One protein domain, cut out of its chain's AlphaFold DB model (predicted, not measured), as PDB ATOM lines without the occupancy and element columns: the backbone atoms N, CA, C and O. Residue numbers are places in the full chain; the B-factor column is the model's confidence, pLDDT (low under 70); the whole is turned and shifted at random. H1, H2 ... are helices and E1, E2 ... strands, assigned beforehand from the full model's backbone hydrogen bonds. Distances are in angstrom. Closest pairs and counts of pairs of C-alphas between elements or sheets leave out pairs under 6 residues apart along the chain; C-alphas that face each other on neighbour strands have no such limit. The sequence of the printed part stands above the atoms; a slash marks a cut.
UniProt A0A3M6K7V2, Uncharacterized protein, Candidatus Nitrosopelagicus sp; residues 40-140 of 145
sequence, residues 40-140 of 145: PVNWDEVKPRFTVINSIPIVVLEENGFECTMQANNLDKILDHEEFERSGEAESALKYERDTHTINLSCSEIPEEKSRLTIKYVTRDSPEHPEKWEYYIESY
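What this domain is: This is residues 40 to 140 of the 145 residues of an uncharacterized protein of Candidatus Nitrosopelagicus sp (UniProt A0A3M6K7V2). Picture one five-stranded sheet, curled like part of a barrel and strongly twisted, with two short helices, H1 and H2, on the same face of it. The long strand E1 bends, pairing with E4 over one part and with E2 over another, and H2 is near both edge strands, E3 and E5. The printed part has 101 residues, with the named elements E1, E2, H1, H2, E3, E4, E5 along the chain; the sheet's order is E3 - E2 - E1 - E4 - E5, all antiparallel, and the class is mixed, helices and strands. The whole is compact, with a radius of gyration of the C-alphas of 13.9 A, and elongated in outline, spanning 43 by 26 by 20 A.

How they stand to each other: Go along from Pro 40 to E1, residues 51 to 64, which bends by 74 degrees at residue 61. Its residues 59 to 64 pair with E2, residues 67 to 71, in a hairpin at 119 degrees; look for N 61 and O 69, 2.8 A apart. Its residues 51 to 59 pair with E4, residues 114 to 122, at 144 degrees, where N 54 and O 119 are 2.9 A apart. Beside E2 find the edge strand E3, residues 102 to 106, antiparallel at 150 degrees, with N 68 and O 105 2.8 A apart. E4 forms a hairpin with the other edge strand, E5, residues 133 to 139, at 160 degrees; N 118 and O 136 are 2.9 A apart. E3 and E5 are apart. H1, residues 75 to 79, is on the sheet at a height of 7.3 A, only just over E4, on which 3 of its 5 C-alphas fall. H2, residues 87 to 93, is on the same face, also at a height of 7.3 A, but only just over none of the strands, with 2 C-alphas each on E4 and E5. H1 and H2 touch, their closest C-alphas being those of Leu 79 and Ser 87, 4.9 A apart. In both helices every O i to N i+4 pair is within hydrogen-bond range.

Where its parts are: Find C-alpha 51 at (99.013, 152.717, 149.495); from there E1 runs 34.9 A to C-alpha 64 at (112.300, 122.083, 159.493). E2 measures 13.3 A, H1 6.2 A, H2 9.7 A, E3 13.4 A, E4 27.0 A and E5 20.6 A, ending at C-alpha 139, (115.832, 142.238, 160.173).

The domain as a whole: The C-alphas farthest apart are those of Gly 65 and Pro 127, 43.2 A. The printed part has no cut, and no link is long. Mean pLDDT of the printed part is 94.5; no printed residue is under 70.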
ATOM      1  N   PRO A  40     103.708 144.232 136.586       78.38
ATOM      2  CA  PRO A  40     104.322 144.525 137.880       78.38
ATOM      3  C   PRO A  40     103.841 145.888 138.394       78.38
ATOM      4  O   PRO A  40     103.502 146.768 137.595       78.38
ATOM      5  N   VAL A  41     103.767 146.045 139.712       83.81
ATOM      6  CA  VAL A  41     103.373 147.320 140.315       83.81
ATOM      7  C   VAL A  41     104.552 148.291 140.225       83.81
ATOM      8  O   VAL A  41     105.663 147.961 140.639       83.81
ATOM      9  N   ASN A  42     104.331 149.475 139.657       89.12
ATOM     10  CA  ASN A  42     105.274 150.575 139.787       89.12
ATOM     11  C   ASN A  42     104.841 151.441 140.975       89.12
ATOM     12  O   ASN A  42     103.908 152.237 140.873       89.12
ATOM     13  N   TRP A  43     105.492 151.266 142.125       88.56
ATOM     14  CA  TRP A  43     105.109 151.969 143.351       88.56
ATOM     15  C   TRP A  43     105.281 153.486 143.282       88.56
ATOM     16  O   TRP A  43     104.602 154.182 144.033       88.56
ATOM     17  N   ASP A  44     106.121 153.995 142.379       90.75
ATOM     18  CA  ASP A  44     106.308 155.435 142.180       90.75
ATOM     19  C   ASP A  44     105.100 156.088 141.482       90.75
ATOM     20  O   ASP A  44     104.884 157.296 141.595       90.75
ATOM     21  N   GLU A  45     104.280 155.297 140.778       91.19
ATOM     22  CA  GLU A  45     103.058 155.765 140.107       91.19
ATOM     23  C   GLU A  45     101.848 155.805 141.058       91.19
ATOM     24  O   GLU A  45     100.914 156.590 140.863       91.19
ATOM     25  N   VAL A  46     101.864 154.999 142.125       91.69
ATOM     26  CA  VAL A  46     100.759 154.916 143.087       91.69
ATOM     27  C   VAL A  46     100.840 156.066 144.089       91.69
ATOM     28  O   VAL A  46     101.816 156.238 144.816       91.69
ATOM     29  N   LYS A  47      99.772 156.868 144.180       93.06
ATOM     30  CA  LYS A  47      99.724 157.972 145.151       93.06
ATOM     31  C   LYS A  47      99.705 157.423 146.584       93.06
ATOM     32  O   LYS A  47      98.902 156.533 146.848       93.06
ATOM     33  N   PRO A  48     100.429 158.036 147.543       93.56
ATOM     34  CA  PRO A  48     100.523 157.532 148.919       93.56
ATOM     35  C   PRO A  48      99.182 157.268 149.614       93.56
ATOM     36  O   PRO A  48      99.067 156.326 150.380       93.56
ATOM     37  N   ARG A  49      98.145 158.060 149.317       94.56
ATOM     38  CA  ARG A  49      96.794 157.883 149.882       94.56
ATOM     39  C   ARG A  49      96.089 156.580 149.481       94.56
ATOM     40  O   ARG A  49      95.052 156.283 150.049       94.56
ATOM     41  N   PHE A  50      96.585 155.897 148.452       95.69
ATOM     42  CA  PHE A  50      96.058 154.622 147.964       95.69
ATOM     43  C   PHE A  50      96.964 153.447 148.337       95.69
ATOM     44  O   PHE A  50      96.704 152.322 147.927       95.69
ATOM     45  N   THR A  51      98.041 153.715 149.074       95.56
ATOM     46  CA  THR A  51      99.013 152.717 149.495       95.56
ATOM     47  C   THR A  51      98.877 152.527 150.991       95.56
ATOM     48  O   THR A  51      99.066 153.469 151.759       95.56
ATOM     49  N   VAL A  52      98.618 151.296 151.407       96.12
ATOM     50  CA  VAL A  52      98.631 150.917 152.817       96.12
ATOM     51  C   VAL A  52      99.870 150.069 153.069       96.12
ATOM     52  O   VAL A  52     100.168 149.149 152.308       96.12
ATOM     53  N   ILE A  53     100.613 150.404 154.123       96.38
ATOM     54  CA  ILE A  53     101.812 149.683 154.556       96.38
ATOM     55  C   ILE A  53     101.571 149.254 155.994       96.38
ATOM     56  O   ILE A  53     101.396 150.100 156.869       96.38
ATOM     57  N   ASN A  54     101.572 147.949 156.233       96.50
ATOM     58  CA  ASN A  54     101.496 147.384 157.571       96.50
ATOM     59  C   ASN A  54     102.723 146.530 157.831       96.50
ATOM     60  O   ASN A  54     103.220 145.848 156.937       96.50
ATOM     61  N   SER A  55     103.197 146.558 159.069       95.19
ATOM     62  CA  SER A  55     104.403 145.852 159.459       95.19
ATOM     63  C   SER A  55     104.212 145.205 160.821       95.19
ATOM     64  O   SER A  55     103.693 145.845 161.741       95.19
ATOM     65  N   ILE A  56     104.597 143.937 160.941       95.75
ATOM     66  CA  ILE A  56     104.505 143.167 162.182       95.75
ATOM     67  C   ILE A  56     105.836 142.480 162.486       95.75
ATOM     68  O   ILE A  56     106.529 142.035 161.568       95.75
ATOM     69  N   PRO A  57     106.210 142.366 163.771       95.50
ATOM     70  CA  PRO A  57     107.325 141.520 164.154       95.50
ATOM     71  C   PRO A  57     106.964 140.051 163.915       95.50
ATOM     72  O   PRO A  57     105.842 139.621 164.197       95.50
ATOM     73  N   ILE A  58     107.940 139.289 163.437       96.00
ATOM     74  CA  ILE A  58     107.870 137.838 163.297       96.00
ATOM     75  C   ILE A  58     109.056 137.194 164.010       96.00
ATOM     76  O   ILE A  58     110.142 137.774 164.087       96.00
ATOM     77  N   VAL A  59     108.841 136.002 164.557       96.25
ATOM     78  CA  VAL A  59     109.872 135.267 165.301       96.25
ATOM     79  C   VAL A  59     109.900 133.825 164.831       96.25
ATOM     80  O   VAL A  59     108.849 133.186 164.783       96.25
ATOM     81  N   VAL A  60     111.083 133.308 164.502       96.25
ATOM     82  CA  VAL A  60     111.278 131.894 164.158       96.25
ATOM     83  C   VAL A  60     110.963 131.028 165.378       96.25
ATOM     84  O   VAL A  60     111.513 131.225 166.459       96.25
ATOM     85  N   LEU A  61     110.040 130.083 165.205       96.75
ATOM     86  CA  LEU A  61     109.654 129.110 166.227       96.75
ATOM     87  C   LEU A  61     110.375 127.778 166.028       96.75
ATOM     88  O   LEU A  61     110.801 127.153 166.997       96.75
ATOM     89  N   GLU A  62     110.477 127.338 164.774       96.31
ATOM     90  CA  GLU A  62     111.055 126.052 164.399       96.31
ATOM     91  C   GLU A  62     111.649 126.112 162.986       96.31
ATOM     92  O   GLU A  62     111.083 126.741 162.086       96.31
ATOM     93  N   GLU A  63     112.765 125.407 162.795       95.50
ATOM     94  CA  GLU A  63     113.396 125.171 161.496       95.50
ATOM     95  C   GLU A  63     113.259 123.692 161.111       95.50
ATOM     96  O   GLU A  63     113.829 122.806 161.750       95.50
ATOM     97  N   ASN A  64     112.530 123.421 160.030       92.81
ATOM     98  CA  ASN A  64     112.300 122.083 159.493       92.81
ATOM     99  C   ASN A  64     113.030 121.923 158.153       92.81
ATOM    100  O   ASN A  64     112.445 121.895 157.068       92.81
ATOM    101  N   GLY A  65     114.358 121.822 158.225       92.12
ATOM    102  CA  GLY A  65     115.218 121.686 157.050       92.12
ATOM    103  C   GLY A  65     115.376 123.006 156.297       92.12
ATOM    104  O   GLY A  65     116.239 123.801 156.646       92.12
ATOM    105  N   PHE A  66     114.583 123.214 155.241       94.25
ATOM    106  CA  PHE A  66     114.598 124.454 154.443       94.25
ATOM    107  C   PHE A  66     113.399 125.366 154.719       94.25
ATOM    108  O   PHE A  66     113.354 126.478 154.200       94.25
ATOM    109  N   GLU A  67     112.430 124.901 155.508       96.56
ATOM    110  CA  GLU A  67     111.242 125.664 155.881       96.56
ATOM    111  C   GLU A  67     111.355 126.179 157.316       96.56
ATOM    112  O   GLU A  67     111.751 125.446 158.224       96.56
ATOM    113  N   CYS A  68     110.989 127.441 157.507       96.62
ATOM    114  CA  CYS A  68     110.981 128.131 158.784       96.62
ATOM    115  C   CYS A  68     109.535 128.445 159.156       96.62
ATOM    116  O   CYS A  68     108.830 129.149 158.427       96.62
ATOM    117  N   THR A  69     109.103 127.935 160.309       97.94
ATOM    118  CA  THR A  69     107.807 128.292 160.893       97.94
ATOM    119  C   THR A  69     108.005 129.494 161.795       97.94
ATOM    120  O   THR A  69     108.813 129.451 162.725       97.94
ATOM    121  N   MET A  70     107.276 130.572 161.529       97.19
ATOM    122  CA  MET A  70     107.406 131.814 162.281       97.19
ATOM    123  C   MET A  70     106.083 132.229 162.889       97.19
ATOM    124  O   MET A  70     105.030 132.104 162.268       97.19
ATOM    125  N   GLN A  71     106.146 132.791 164.089       97.94
ATOM    126  CA  GLN A  71     105.013 133.452 164.706       97.94
ATOM    127  C   GLN A  71     104.751 134.793 164.014       97.94
ATOM    128  O   GLN A  71     105.656 135.616 163.919       97.94
ATOM    129  N   ALA A  72     103.513 135.028 163.584       96.62
ATOM    130  CA  ALA A  72     103.067 136.241 162.898       96.62
ATOM    131  C   ALA A  72     101.839 136.836 163.603       96.62
ATOM    132  O   ALA A  72     100.723 136.887 163.077       96.62
ATOM    133  N   ASN A  73     102.046 137.282 164.842       95.44
ATOM    134  CA  ASN A  73     100.980 137.858 165.655       95.44
ATOM    135  C   ASN A  73     100.385 139.099 164.970       95.44
ATOM    136  O   ASN A  73     101.116 140.004 164.569       95.44
ATOM    137  N   ASN A  74      99.053 139.196 164.949       94.88
ATOM    138  CA  ASN A  74      98.279 140.273 164.312       94.88
ATOM    139  C   ASN A  74      98.256 140.267 162.775       94.88
ATOM    140  O   ASN A  74      97.717 141.219 162.208       94.88
ATOM    141  N   LEU A  75      98.769 139.231 162.103       97.31
ATOM    142  CA  LEU A  75      98.659 139.142 160.646       97.31
ATOM    143  C   LEU A  75      97.191 139.107 160.181       97.31
ATOM    144  O   LEU A  75      96.863 139.793 159.215       97.31
ATOM    145  N   ASP A  76      96.287 138.464 160.930       97.44
ATOM    146  CA  ASP A  76      94.836 138.523 160.679       97.44
ATOM    147  C   ASP A  76      94.312 139.955 160.528       97.44
ATOM    148  O   ASP A  76      93.545 140.241 159.620       97.44
ATOM    149  N   LYS A  77      94.766 140.903 161.361       96.88
ATOM    150  CA  LYS A  77      94.294 142.299 161.293       96.88
ATOM    151  C   LYS A  77      94.670 142.979 159.980       96.88
ATOM    152  O   LYS A  77      93.990 143.913 159.566       96.88
ATOM    153  N   ILE A  78      95.775 142.551 159.372       97.31
ATOM    154  CA  ILE A  78      96.216 143.047 158.071       97.31
ATOM    155  C   ILE A  78      95.417 142.347 156.973       97.31
ATOM    156  O   ILE A  78      94.883 143.027 156.105       97.31
ATOM    157  N   LEU A  79      95.319 141.013 157.022       97.56
ATOM    158  CA  LEU A  79      94.633 140.208 156.006       97.56
ATOM    159  C   LEU A  79      93.119 140.466 155.962       97.56
ATOM    160  O   LEU A  79      92.524 140.449 154.890       97.56
ATOM    161  N   ASP A  80      92.502 140.765 157.098       97.44
ATOM    162  CA  ASP A  80      91.064 141.022 157.202       97.44
ATOM    163  C   ASP A  80      90.721 142.511 157.012       97.44
ATOM    164  O   ASP A  80      89.583 142.930 157.230       97.44
ATOM    165  N   HIS A  81      91.700 143.337 156.627       96.19
ATOM    166  CA  HIS A  81      91.464 144.748 156.359       96.19
ATOM    167  C   HIS A  81      90.569 144.919 155.123       96.19
ATOM    168  O   HIS A  81      90.860 144.369 154.064       96.19
ATOM    169  N   GLU A  82      89.514 145.734 155.237       95.19
ATOM    170  CA  GLU A  82      88.476 145.899 154.200       95.19
ATOM    171  C   GLU A  82      89.041 146.330 152.838       95.19
ATOM    172  O   GLU A  82      88.553 145.917 151.794       95.19
ATOM    173  N   GLU A  83      90.106 147.131 152.843       93.94
ATOM    174  CA  GLU A  83      90.742 147.618 151.615       93.94
ATOM    175  C   GLU A  83      91.756 146.631 150.999       93.94
ATOM    176  O   GLU A  83      92.291 146.903 149.919       93.94
ATOM    177  N   PHE A  84      92.050 145.501 151.660       96.56
ATOM    178  CA  PHE A  84      93.022 144.516 151.181       96.56
ATOM    179  C   PHE A  84      92.356 143.410 150.347       96.56
ATOM    180  O   PHE A  84      92.273 142.249 150.734       96.56
ATOM    181  N   GLU A  85      91.946 143.771 149.134       95.06
ATOM    182  CA  GLU A  85      91.166 142.911 148.226       95.06
ATOM    183  C   GLU A  85      91.785 141.544 147.902       95.06
ATOM    184  O   GLU A  85      91.077 140.563 147.680       95.06
ATOM    185  N   ARG A  86      93.118 141.458 147.862       94.62
ATOM    186  CA  ARG A  86      93.851 140.224 147.527       94.62
ATOM    187  C   ARG A  86      94.492 139.569 148.749       94.62
ATOM    188  O   ARG A  86      95.476 138.845 148.610       94.62
ATOM    189  N   SER A  87      93.933 139.790 149.937       96.06
ATOM    190  CA  SER A  87      94.454 139.212 151.176       96.06
ATOM    191  C   SER A  87      94.504 137.684 151.163       96.06
ATOM    192  O   SER A  87      95.474 137.122 151.651       96.06
ATOM    193  N   GLY A  88      93.551 136.997 150.523       97.12
ATOM    194  CA  GLY A  88      93.587 135.531 150.393       97.12
ATOM    195  C   GLY A  88      94.784 135.007 149.583       97.12
ATOM    196  O   GLY A  88      95.287 133.911 149.835       97.12
ATOM    197  N   GLU A  89      95.296 135.799 148.635       96.25
ATOM    198  CA  GLU A  89      96.538 135.464 147.932       96.25
ATOM    199  C   GLU A  89      97.763 135.690 148.809       96.25
ATOM    200  O   GLU A  89      98.695 134.892 148.756       96.25
ATOM    201  N   ALA A  90      97.747 136.744 149.628       95.81
ATOM    202  CA  ALA A  90      98.794 136.993 150.610       95.81
ATOM    203  C   ALA A  90      98.834 135.903 151.683       95.81
ATOM    204  O   ALA A  90      99.902 135.373 151.971       95.81
ATOM    205  N   GLU A  91      97.674 135.498 152.196       97.25
ATOM    206  CA  GLU A  91      97.508 134.375 153.120       97.25
ATOM    207  C   GLU A  91      98.105 133.087 152.534       97.25
ATOM    208  O   GLU A  91      98.904 132.412 153.183       97.25
ATOM    209  N   SER A  92      97.794 132.800 151.266       97.44
ATOM    210  CA  SER A  92      98.309 131.623 150.557       97.44
ATOM    211  C   SER A  92      99.819 131.694 150.306       97.44
ATOM    212  O   SER A  92     100.518 130.700 150.490       97.44
ATOM    213  N   ALA A  93     100.338 132.854 149.890       95.38
ATOM    214  CA  ALA A  93     101.762 133.055 149.620       95.38
ATOM    215  C   ALA A  93     102.611 132.941 150.893       95.38
ATOM    216  O   ALA A  93     103.690 132.358 150.862       95.38
ATOM    217  N   LEU A  94     102.094 133.449 152.014       96.44
ATOM    218  CA  LEU A  94     102.732 133.370 153.327       96.44
ATOM    219  C   LEU A  94     102.537 132.006 154.010       96.44
ATOM    220  O   LEU A  94     103.079 131.792 155.095       96.44
ATOM    221  N   LYS A  95     101.752 131.100 153.403       97.12
ATOM    222  CA  LYS A  95     101.277 129.847 154.013       97.12
ATOM    223  C   LYS A  95     100.791 130.083 155.449       97.12
ATOM    224  O   LYS A  95     101.245 129.426 156.383       97.12
ATOM    225  N   TYR A  96      99.945 131.095 155.627       98.00
ATOM    226  CA  TYR A  96      99.508 131.518 156.950       98.00
ATOM    227  C   TYR A  96      98.460 130.563 157.525       98.00
ATOM    228  O   TYR A  96      97.456 130.249 156.889       98.00
ATOM    229  N   GLU A  97      98.693 130.127 158.756       97.88
ATOM    230  CA  GLU A  97      97.789 129.310 159.551       97.88
ATOM    231  C   GLU A  97      97.152 130.181 160.640       97.88
ATOM    232  O   GLU A  97      97.805 130.580 161.606       97.88
ATOM    233  N   ARG A  98      95.857 130.478 160.486       96.81
ATOM    234  CA  ARG A  98      95.117 131.377 161.392       96.81
ATOM    235  C   ARG A  98      94.984 130.836 162.815       96.81
ATOM    236  O   ARG A  98      95.128 131.588 163.772       96.81
ATOM    237  N   ASP A  99      94.763 129.532 162.974       97.19
ATOM    238  CA  ASP A  99      94.563 128.917 164.296       97.19
ATOM    239  C   ASP A  99      95.797 129.074 165.202       97.19
ATOM    240  O   ASP A  99      95.687 129.309 166.408       97.19
ATOM    241  N   THR A 100      96.985 128.970 164.612       97.50
ATOM    242  CA  THR A 100      98.290 129.029 165.287       97.50
ATOM    243  C   THR A 100      98.960 130.398 165.162       97.50
ATOM    244  O   THR A 100      99.914 130.677 165.886       97.50
ATOM    245  N   HIS A 101      98.434 131.276 164.304       97.88
ATOM    246  CA  HIS A 101      99.025 132.556 163.918       97.88
ATOM    247  C   HIS A 101     100.472 132.400 163.428       97.88
ATOM    248  O   HIS A 101     101.351 133.193 163.783       97.88
ATOM    249  N   THR A 102     100.723 131.372 162.617       98.00
ATOM    250  CA  THR A 102     102.055 131.071 162.083       98.00
ATOM    251  C   THR A 102     102.104 131.166 160.573       98.00
ATOM    252  O   THR A 102     101.150 130.817 159.892       98.00
ATOM    253  N   ILE A 103     103.237 131.607 160.044       97.50
ATOM    254  CA  ILE A 103     103.560 131.549 158.615       97.50
ATOM    255  C   ILE A 103     104.653 130.504 158.390       97.50
ATOM    256  O   ILE A 103     105.484 130.279 159.275       97.50
ATOM    257  N   ASN A 104     104.676 129.891 157.210       97.38
ATOM    258  CA  ASN A 104     105.710 128.933 156.825       97.38
ATOM    259  C   ASN A 104     106.357 129.366 155.501       97.38
ATOM    260  O   ASN A 104     105.743 129.304 154.434       97.38
ATOM    261  N   LEU A 105     107.616 129.799 155.579       95.19
ATOM    262  CA  LEU A 105     108.391 130.321 154.451       95.19
ATOM    263  C   LEU A 105     109.745 129.622 154.338       95.19
ATOM    264  O   LEU A 105     110.156 128.888 155.237       95.19
ATOM    265  N   SER A 106     110.457 129.842 153.232       96.00
ATOM    266  CA  SER A 106     111.818 129.323 153.111       96.00
ATOM    267  C   SER A 106     112.721 130.024 154.120       96.00
ATOM    268  O   SER A 106     112.754 131.252 154.166       96.00
ATOM    269  N   CYS A 107     113.530 129.277 154.872       93.75
ATOM    270  CA  CYS A 107     114.507 129.867 155.793       93.75
ATOM    271  C   CYS A 107     115.496 130.806 155.082       93.75
ATOM    272  O   CYS A 107     116.028 131.721 155.694       93.75
ATOM    273  N   SER A 108     115.714 130.634 153.771       93.94
ATOM    274  CA  SER A 108     116.545 131.546 152.974       93.94
ATOM    275  C   SER A 108     115.953 132.949 152.802       93.94
ATOM    276  O   SER A 108     116.673 133.862 152.411       93.94
ATOM    277  N   GLU A 109     114.644 133.108 153.002       90.56
ATOM    278  CA  GLU A 109     113.949 134.400 152.945       90.56
ATOM    279  C   GLU A 109     114.010 135.137 154.288       90.56
ATOM    280  O   GLU A 109     113.620 136.301 154.366       90.56
ATOM    281  N   ILE A 110     114.483 134.464 155.345       93.50
ATOM    282  CA  ILE A 110     114.454 134.959 156.717       93.50
ATOM    283  C   ILE A 110     115.865 135.399 157.105       93.50
ATOM    284  O   ILE A 110     116.747 134.553 157.252       93.50
ATOM    285  N   PRO A 111     116.118 136.713 157.241       90.00
ATOM    286  CA  PRO A 111     117.462 137.201 157.508       90.00
ATOM    287  C   PRO A 111     117.939 136.834 158.919       90.00
ATOM    288  O   PRO A 111     119.122 136.552 159.101       90.00
ATOM    289  N   GLU A 112     117.036 136.842 159.908       92.44
ATOM    290  CA  GLU A 112     117.349 136.662 161.331       92.44
ATOM    291  C   GLU A 112     116.187 136.002 162.102       92.44
ATOM    292  O   GLU A 112     115.028 136.095 161.688       92.44
ATOM    293  N   GLU A 113     116.475 135.396 163.266       91.94
ATOM    294  CA  GLU A 113     115.470 134.766 164.150       91.94
ATOM    295  C   GLU A 113     114.324 135.717 164.523       91.94
ATOM    296  O   GLU A 113     113.168 135.300 164.625       91.94
ATOM    297  N   LYS A 114     114.646 136.998 164.727       93.38
ATOM    298  CA  LYS A 114     113.681 138.085 164.883       93.38
ATOM    299  C   LYS A 114     113.719 138.947 163.634       93.38
ATOM    300  O   LYS A 114     114.709 139.610 163.346       93.38
ATOM    301  N   SER A 115     112.610 138.957 162.919       94.44
ATOM    302  CA  SER A 115     112.469 139.710 161.681       94.44
ATOM    303  C   SER A 115     111.175 140.517 161.710       94.44
ATOM    304  O   SER A 115     110.387 140.463 162.655       94.44
ATOM    305  N   ARG A 116     110.955 141.309 160.671       95.12
ATOM    306  CA  ARG A 116     109.767 142.129 160.486       95.12
ATOM    307  C   ARG A 116     109.162 141.799 159.131       95.12
ATOM    308  O   ARG A 116     109.823 141.939 158.108       95.12
ATOM    309  N   LEU A 117     107.911 141.347 159.143       96.38
ATOM    310  CA  LEU A 117     107.116 141.145 157.937       96.38
ATOM    311  C   LEU A 117     106.406 142.452 157.610       96.38
ATOM    312  O   LEU A 117     105.572 142.915 158.390       96.38
ATOM    313  N   THR A 118     106.699 143.008 156.441       96.44
ATOM    314  CA  THR A 118     105.979 144.163 155.913       96.44
ATOM    315  C   THR A 118     105.123 143.734 154.734       96.44
ATOM    316  O   THR A 118     105.610 143.105 153.799       96.44
ATOM    317  N   ILE A 119     103.840 144.088 154.785       96.69
ATOM    318  CA  ILE A 119     102.878 143.890 153.705       96.69
ATOM    319  C   ILE A 119     102.435 145.261 153.224       96.69
ATOM    320  O   ILE A 119     101.991 146.110 154.005       96.69
ATOM    321  N   LYS A 120     102.536 145.459 151.917       96.12
ATOM    322  CA  LYS A 120     102.158 146.694 151.251       96.12
ATOM    323  C   LYS A 120     101.150 146.383 150.163       96.12
ATOM    324  O   LYS A 120     101.382 145.499 149.344       96.12
ATOM    325  N   TYR A 121     100.044 147.112 150.139       96.38
ATOM    326  CA  TYR A 121      99.000 146.910 149.141       96.38
ATOM    327  C   TYR A 121      98.379 148.221 148.668       96.38
ATOM    328  O   TYR A 121      98.475 149.263 149.319       96.38
ATOM    329  N   VAL A 122      97.770 148.145 147.489       95.62
ATOM    330  CA  VAL A 122      97.087 149.237 146.808       95.62
ATOM    331  C   VAL A 122      95.584 149.045 146.950       95.62
ATOM    332  O   VAL A 122      95.045 148.011 146.553       95.62
ATOM    333  N   THR A 123      94.899 150.056 147.476       94.75
ATOM    334  CA  THR A 123      93.436 150.062 147.620       94.75
ATOM    335  C   THR A 123      92.744 149.946 146.258       94.75
ATOM    336  O   THR A 123      93.254 150.478 145.264       94.75
ATOM    337  N   ARG A 124      91.547 149.349 146.208       91.62
ATOM    338  CA  ARG A 124      90.744 149.202 144.974       91.62
ATOM    339  C   ARG A 124      90.528 150.517 144.213       91.62
ATOM    340  O   ARG A 124      90.531 150.522 142.986       91.62
ATOM    341  N   ASP A 125      90.390 151.631 144.927       90.38
ATOM    342  CA  ASP A 125      90.089 152.944 144.341       90.38
ATOM    343  C   ASP A 125      91.291 153.620 143.659       90.38
ATOM    344  O   ASP A 125      91.172 154.730 143.121       90.38
ATOM    345  N   SER A 126      92.465 152.981 143.666       91.38
ATOM    346  CA  SER A 126      93.633 153.528 142.985       91.38
ATOM    347  C   SER A 126      93.439 153.511 141.465       91.38
ATOM    348  O   SER A 126      93.204 152.453 140.881       91.38
ATOM    349  N   PRO A 127      93.625 154.647 140.769       89.31
ATOM    350  CA  PRO A 127      93.661 154.653 139.307       89.31
ATOM    351  C   PRO A 127      94.913 153.955 138.747       89.31
ATOM    352  O   PRO A 127      94.947 153.588 137.571       89.31
ATOM    353  N   GLU A 128      95.938 153.789 139.584       89.31
ATOM    354  CA  GLU A 128      97.228 153.206 139.238       89.31
ATOM    355  C   GLU A 128      97.404 151.889 139.987       89.31
ATOM    356  O   GLU A 128      97.401 151.870 141.217       89.31
ATOM    357  N   HIS A 129      97.548 150.795 139.238       87.81
ATOM    358  CA  HIS A 129      97.798 149.457 139.777       87.81
ATOM    359  C   HIS A 129      96.863 149.028 140.936       87.81
ATOM    360  O   HIS A 129      97.357 148.616 141.990       87.81
ATOM    361  N   PRO A 130      95.528 149.115 140.772       89.12
ATOM    362  CA  PRO A 130      94.590 148.741 141.829       89.12
ATOM    363  C   PRO A 130      94.775 147.284 142.259       89.12
ATOM    364  O   PRO A 130      95.135 146.425 141.447       89.12
ATOM    365  N   GLU A 131      94.515 147.018 143.543       91.19
ATOM    366  CA  GLU A 131      94.518 145.675 144.141       91.19
ATOM    367  C   GLU A 131      95.881 144.959 144.059       91.19
ATOM    368  O   GLU A 131      95.982 143.749 144.251       91.19
ATOM    369  N   LYS A 132      96.969 145.678 143.763       93.62
ATOM    370  CA  LYS A 132      98.322 145.120 143.830       93.62
ATOM    371  C   LYS A 132      98.802 145.035 145.265       93.62
ATOM    372  O   LYS A 132      98.438 145.854 146.100       93.62
ATOM    373  N   TRP A 133      99.659 144.063 145.533       95.12
ATOM    374  CA  TRP A 133     100.277 143.901 146.834       95.12
ATOM    375  C   TRP A 133     101.648 143.243 146.699       95.12
ATOM    376  O   TRP A 133     101.936 142.592 145.693       95.12
ATOM    377  N   GLU A 134     102.478 143.437 147.712       95.06
ATOM    378  CA  GLU A 134     103.752 142.755 147.896       95.06
ATOM    379  C   GLU A 134     104.026 142.557 149.389       95.06
ATOM    380  O   GLU A 134     103.436 143.232 150.241       95.06
ATOM    381  N   TYR A 135     104.947 141.650 149.700       95.38
ATOM    382  CA  TYR A 135     105.511 141.528 151.034       95.38
ATOM    383  C   TYR A 135     107.030 141.437 150.956       95.38
ATOM    384  O   TYR A 135     107.594 141.045 149.934       95.38
ATOM    385  N   TYR A 136     107.683 141.792 152.053       95.00
ATOM    386  CA  TYR A 136     109.105 141.570 152.251       95.00
ATOM    387  C   TYR A 136     109.400 141.368 153.734       95.00
ATOM    388  O   TYR A 136     108.618 141.766 154.603       95.00
ATOM    389  N   ILE A 137     110.529 140.717 154.005       94.69
ATOM    390  CA  ILE A 137     110.999 140.410 155.352       94.69
ATOM    391  C   ILE A 137     112.358 141.072 155.539       94.69
ATOM    392  O   ILE A 137     113.253 140.926 154.709       94.69
ATOM    393  N   GLU A 138     112.492 141.822 156.625       93.44
ATOM    394  CA  GLU A 138     113.712 142.540 156.996       93.44
ATOM    395  C   GLU A 138     114.113 142.214 158.437       93.44
ATOM    396  O   GLU A 138     113.286 141.745 159.224       93.44
ATOM    397  N   SER A 139     115.380 142.431 158.794       89.75
ATOM    398  CA  SER A 139     115.832 142.238 160.173       89.75
ATOM    399  C   SER A 139     115.138 143.225 161.112       89.75
ATOM    400  O   SER A 139     114.854 144.369 160.744       89.75
ATOM    401  N   TYR A 140     114.834 142.776 162.332       82.62
ATOM    402  CA  TYR A 140     114.140 143.596 163.319       82.62
ATOM    403  C   TYR A 140     114.983 143.797 164.573       82.62
ATOM    404  O   TYR A 140     115.065 142.921 165.433       82.62
TER     405      TYR A 140